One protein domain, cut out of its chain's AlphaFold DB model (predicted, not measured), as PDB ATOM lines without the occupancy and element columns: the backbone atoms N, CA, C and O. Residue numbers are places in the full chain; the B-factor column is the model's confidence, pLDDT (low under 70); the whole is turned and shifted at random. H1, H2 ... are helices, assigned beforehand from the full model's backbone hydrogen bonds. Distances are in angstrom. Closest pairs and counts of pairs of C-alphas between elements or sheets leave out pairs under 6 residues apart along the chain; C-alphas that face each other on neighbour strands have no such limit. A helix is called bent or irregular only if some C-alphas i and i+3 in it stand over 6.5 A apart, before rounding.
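What this domain is: This is residues 269 to 309 of the 311 residues of the protein "Endo/exonuclease/phosphatase domain-containing protein" of Lasius niger (UniProt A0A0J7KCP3). The model is a helical hairpin: helix H1 runs one way, the chain turns through residues 288 to 291, and helix H2 folds back beside it. The two helices lie side by side, nearly in line with each other's axis direction but pointing opposite ways, and together they make a flat shape of just two rods, with the turn at one end and both ends of the printed part toward the other. The printed part has 41 residues, with two named helices, H1 then H2, and no named strand; the class is all helix. It is only just compact, close to loose, with a radius of gyration of the C-alphas of 10.7 A, and the C-alphas span 33 by 17 by 8 A.

Where its parts are: H1 comprises residues 269 to 287, from C-alpha 269 at (289.096, 278.243, 354.010) to C-alpha 287 at (265.953, 277.329, 367.246), 26.7 A from first to last C-alpha. Residues 288 to 291 follow as a tight link. H2 comprises residues 292 to 309, beginning at C-alpha 292 at (276.310, 283.783, 371.969) and ending at C-alpha 309 at (294.969, 292.016, 357.053), 25.3 A from first to last C-alpha. Neither helix is bent.

How they stand to each other: H1 and H2 touch, with 11 pairs of C-alphas within 8 A. Their closest C-alphas, those of Leu 281 and Asn 294, are 6.0 A apart. Their lines stand at a shallow tilt of 17 degrees, and they run opposite ways. The two form a helical hairpin, and their centres are 12.0 A apart. In H1 and H2 every O i to N i+4 pair is within hydrogen-bond range.

The domain as a whole: The two C-alphas farthest apart are those of Lys 287 and Tyr 309, at 34.1 A, while the first and last printed C-alphas, those of Glu 269 and Tyr 309, are 15.3 A apart. The printed part has no cut, and the link from H1 to H2 is tight. The mean pLDDT of the printed part is 77.1, with residues 304 to 309 under 70.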
ATOM      1  N   GLU A 269     289.304 278.244 352.561       73.12
ATOM      2  CA  GLU A 269     289.096 278.243 354.010       73.12
ATOM      3  C   GLU A 269     288.152 279.365 354.477       73.12
ATOM      4  O   GLU A 269     287.162 279.082 355.150       73.12
ATOM      5  N   CYS A 270     288.339 280.615 354.033       71.56
ATOM      6  CA  CYS A 270     287.406 281.714 354.331       71.56
ATOM      7  C   CYS A 270     285.988 281.417 353.816       71.56
ATOM      8  O   CYS A 270     284.982 281.760 354.442       71.56
ATOM      9  N   ARG A 271     285.871 280.763 352.650       73.81
ATOM     10  CA  ARG A 271     284.563 280.391 352.088       73.81
ATOM     11  C   ARG A 271     283.900 279.288 352.889       73.81
ATOM     12  O   ARG A 271     282.682 279.325 353.059       73.81
ATOM     13  N   GLU A 272     284.664 278.294 353.313       79.94
ATOM     14  CA  GLU A 272     284.173 277.217 354.162       79.94
ATOM     15  C   GLU A 272     283.743 277.757 355.517       79.94
ATOM     16  O   GLU A 272     282.595 277.537 355.909       79.94
ATOM     17  N   ARG A 273     284.571 278.589 356.150       79.50
ATOM     18  CA  ARG A 273     284.240 279.227 357.420       79.50
ATOM     19  C   ARG A 273     282.979 280.077 357.322       79.50
ATOM     20  O   ARG A 273     282.043 279.847 358.086       79.50
ATOM     21  N   LYS A 274     282.834 280.938 356.308       82.06
ATOM     22  CA  LYS A 274     281.569 281.672 356.106       82.06
ATOM     23  C   LYS A 274     280.370 280.759 355.884       82.06
ATOM     24  O   LYS A 274     279.282 281.064 356.373       82.06
ATOM     25  N   LYS A 275     280.519 279.633 355.175       85.25
ATOM     26  CA  LYS A 275     279.430 278.644 355.063       85.25
ATOM     27  C   LYS A 275     279.063 278.080 356.435       85.25
ATOM     28  O   LYS A 275     277.879 277.871 356.690       85.25
ATOM     29  N   GLU A 276     280.031 277.831 357.309       86.12
ATOM     30  CA  GLU A 276     279.774 277.359 358.671       86.12
ATOM     31  C   GLU A 276     279.104 278.409 359.552       86.12
ATOM     32  O   GLU A 276     278.129 278.082 360.234       86.12
ATOM     33  N   VAL A 277     279.563 279.664 359.506       85.31
ATOM     34  CA  VAL A 277     278.927 280.772 360.236       85.31
ATOM     35  C   VAL A 277     277.484 280.946 359.755       85.31
ATOM     36  O   VAL A 277     276.574 281.002 360.573       85.31
ATOM     37  N   ARG A 278     277.232 280.904 358.439       87.62
ATOM     38  CA  ARG A 278     275.869 280.948 357.872       87.62
ATOM     39  C   ARG A 278     275.002 279.773 358.320       87.62
ATOM     40  O   ARG A 278     273.833 279.956 358.650       87.62
ATOM     41  N   LYS A 279     275.555 278.556 358.363       87.62
ATOM     42  CA  LYS A 279     274.845 277.380 358.897       87.62
ATOM     43  C   LYS A 279     274.474 277.578 360.367       87.62
ATOM     44  O   LYS A 279     273.372 277.194 360.756       87.62
ATOM     45  N   GLU A 280     275.366 278.150 361.174       87.12
ATOM     46  CA  GLU A 280     275.074 278.458 362.576       87.12
ATOM     47  C   GLU A 280     274.003 279.542 362.701       87.12
ATOM     48  O   GLU A 280     273.034 279.337 363.427       87.12
ATOM     49  N   LEU A 281     274.117 280.631 361.934       87.50
ATOM     50  CA  LEU A 281     273.127 281.704 361.876       87.50
ATOM     51  C   LEU A 281     271.734 281.141 361.568       87.50
ATOM     52  O   LEU A 281     270.799 281.380 362.323       87.50
ATOM     53  N   ARG A 282     271.604 280.307 360.527       89.00
ATOM     54  CA  ARG A 282     270.346 279.618 360.179       89.00
ATOM     55  C   ARG A 282     269.813 278.752 361.312       89.00
ATOM     56  O   ARG A 282     268.610 278.733 361.565       89.00
ATOM     57  N   ARG A 283     270.687 277.983 361.971       88.12
ATOM     58  CA  ARG A 283     270.295 277.124 363.099       88.12
ATOM     59  C   ARG A 283     269.771 277.959 364.257       88.12
ATOM     60  O   ARG A 283     268.733 277.607 364.807       88.12
ATOM     61  N   TRP A 284     270.461 279.039 364.600       88.50
ATOM     62  CA  TRP A 284     270.064 279.939 365.674       88.50
ATOM     63  C   TRP A 284     268.764 280.679 365.343       88.50
ATOM     64  O   TRP A 284     267.846 280.647 366.153       88.50
ATOM     65  N   ARG A 285     268.615 281.215 364.124       88.19
ATOM     66  CA  ARG A 285     267.366 281.851 363.668       88.19
ATOM     67  C   ARG A 285     266.148 280.929 363.792       88.19
ATOM     68  O   ARG A 285     265.076 281.405 364.153       88.19
ATOM     69  N   LYS A 286     266.326 279.624 363.542       86.69
ATOM     70  CA  LYS A 286     265.274 278.598 363.667       86.69
ATOM     71  C   LYS A 286     265.015 278.134 365.102       86.69
ATOM     72  O   LYS A 286     263.870 277.900 365.457       86.69
ATOM     73  N   LYS A 287     266.067 277.908 365.893       85.56
ATOM     74  CA  LYS A 287     265.953 277.329 367.246       85.56
ATOM     75  C   LYS A 287     265.736 278.372 368.343       85.56
ATOM     76  O   LYS A 287     265.281 278.011 369.421       85.56
ATOM     77  N   GLY A 288     266.091 279.631 368.091       77.25
ATOM     78  CA  GLY A 288     266.171 280.668 369.117       77.25
ATOM     79  C   GLY A 288     267.346 280.465 370.085       77.25
ATOM     80  O   GLY A 288     268.254 279.664 369.840       77.25
ATOM     81  N   GLY A 289     267.336 281.218 371.190       77.19
ATOM     82  CA  GLY A 289     268.368 281.211 372.238       77.19
ATOM     83  C   GLY A 289     269.250 282.466 372.242       77.19
ATOM     84  O   GLY A 289     269.092 283.343 371.400       77.19
ATOM     85  N   GLU A 290     270.209 282.546 373.169       71.38
ATOM     86  CA  GLU A 290     270.991 283.768 373.467       71.38
ATOM     87  C   GLU A 290     271.934 284.254 372.346       71.38
ATOM     88  O   GLU A 290     272.538 285.320 372.457       71.38
ATOM     89  N   GLY A 291     272.105 283.480 371.267       74.56
ATOM     90  CA  GLY A 291     272.911 283.878 370.105       74.56
ATOM     91  C   GLY A 291     274.423 283.919 370.342       74.56
ATOM     92  O   GLY A 291     275.172 284.084 369.381       74.56
ATOM     93  N   ASN A 292     274.896 283.697 371.576       77.44
ATOM     94  CA  ASN A 292     276.310 283.783 371.969       77.44
ATOM     95  C   ASN A 292     277.228 282.986 371.035       77.44
ATOM     96  O   ASN A 292     278.177 283.537 370.487       77.44
ATOM     97  N   ARG A 293     276.874 281.729 370.738       75.75
ATOM     98  CA  ARG A 293     277.642 280.868 369.825       75.75
ATOM     99  C   ARG A 293     277.742 281.431 368.403       75.75
ATOM    100  O   ARG A 293     278.775 281.291 367.753       75.75
ATOM    101  N   ASN A 294     276.671 282.046 367.901       76.00
ATOM    102  CA  ASN A 294     276.671 282.683 366.585       76.00
ATOM    103  C   ASN A 294     277.569 283.932 366.588       76.00
ATOM    104  O   ASN A 294     278.375 284.104 365.674       76.00
ATOM    105  N   ARG A 295     277.494 284.755 367.645       78.94
ATOM    106  CA  ARG A 295     278.352 285.940 367.812       78.94
ATOM    107  C   ARG A 295     279.829 285.565 367.952       78.94
ATOM    108  O   ARG A 295     280.666 286.184 367.308       78.94
ATOM    109  N   GLU A 296     280.153 284.521 368.712       80.00
ATOM    110  CA  GLU A 296     281.521 283.997 368.839       80.00
ATOM    111  C   GLU A 296     282.071 283.503 367.500       80.00
ATOM    112  O   GLU A 296     283.186 283.858 367.122       80.00
ATOM    113  N   LYS A 297     281.281 282.734 366.739       78.38
ATOM    114  CA  LYS A 297     281.694 282.268 365.409       78.38
ATOM    115  C   LYS A 297     281.894 283.418 364.422       78.38
ATOM    116  O   LYS A 297     282.878 283.395 363.688       78.38
ATOM    117  N   LYS A 298     280.999 284.414 364.423       78.62
ATOM    118  CA  LYS A 298     281.160 285.653 363.643       78.62
ATOM    119  C   LYS A 298     282.437 286.396 364.043       78.62
ATOM    120  O   LYS A 298     283.207 286.776 363.168       78.62
ATOM    121  N   ARG A 299     282.690 286.562 365.347       77.44
ATOM    122  CA  ARG A 299     283.896 287.232 365.851       77.44
ATOM    123  C   ARG A 299     285.157 286.502 365.406       77.44
ATOM    124  O   ARG A 299     286.043 287.142 364.867       77.44
ATOM    125  N   GLY A 300     285.195 285.178 365.536       76.69
ATOM    126  CA  GLY A 300     286.345 284.390 365.100       76.69
ATOM    127  C   GLY A 300     286.570 284.422 363.583       76.69
ATOM    128  O   GLY A 300     287.714 284.412 363.142       76.69
ATOM    129  N   ASP A 301     285.506 284.437 362.768       73.81
ATOM    130  CA  ASP A 301     285.623 284.607 361.306       73.81
ATOM    131  C   ASP A 301     286.198 285.983 360.954       73.81
ATOM    132  O   ASP A 301     287.083 286.089 360.107       73.81
ATOM    133  N   LYS A 302     285.756 287.023 361.668       71.88
ATOM    134  CA  LYS A 302     286.280 288.380 361.528       71.88
ATOM    135  C   LYS A 302     287.737 288.490 361.976       71.88
ATOM    136  O   LYS A 302     288.520 289.039 361.219       71.88
ATOM    137  N   GLU A 303     288.094 287.951 363.141       73.44
ATOM    138  CA  GLU A 303     289.467 287.921 363.672       73.44
ATOM    139  C   GLU A 303     290.412 287.206 362.704       73.44
ATOM    140  O   GLU A 303     291.433 287.766 362.340       73.44
ATOM    141  N   MET A 304     290.029 286.034 362.190       68.62
ATOM    142  CA  MET A 304     290.812 285.326 361.173       68.62
ATOM    143  C   MET A 304     290.979 286.165 359.907       68.62
ATOM    144  O   MET A 304     292.085 286.286 359.392       68.62
ATOM    145  N   CYS A 305     289.896 286.765 359.404       64.62
ATOM    146  CA  CYS A 305     290.000 287.661 358.259       64.62
ATOM    147  C   CYS A 305     290.936 288.842 358.569       64.62
ATOM    148  O   CYS A 305     291.739 289.173 357.708       64.62
ATOM    149  N   GLU A 306     290.850 289.447 359.764       62.88
ATOM    150  CA  GLU A 306     291.677 290.553 360.293       62.88
ATOM    151  C   GLU A 306     293.154 290.186 360.499       62.88
ATOM    152  O   GLU A 306     294.017 291.016 360.216       62.88
ATOM    153  N   GLU A 307     293.474 288.956 360.888       57.31
ATOM    154  CA  GLU A 307     294.849 288.448 360.943       57.31
ATOM    155  C   GLU A 307     295.466 288.393 359.537       57.31
ATOM    156  O   GLU A 307     296.571 288.895 359.343       57.31
ATOM    157  N   PHE A 308     294.698 287.980 358.519       51.97
ATOM    158  CA  PHE A 308     295.102 288.114 357.111       51.97
ATOM    159  C   PHE A 308     295.208 289.580 356.618       51.97
ATOM    160  O   PHE A 308     295.654 289.807 355.494       51.97
ATOM    161  N   TYR A 309     294.775 290.593 357.393       42.34
ATOM    162  CA  TYR A 309     294.969 292.016 357.053       42.34
ATOM    163  C   TYR A 309     296.280 292.607 357.595       42.34
ATOM    164  O   TYR A 309     296.660 293.678 357.096       42.34
TER     165      TYR A 309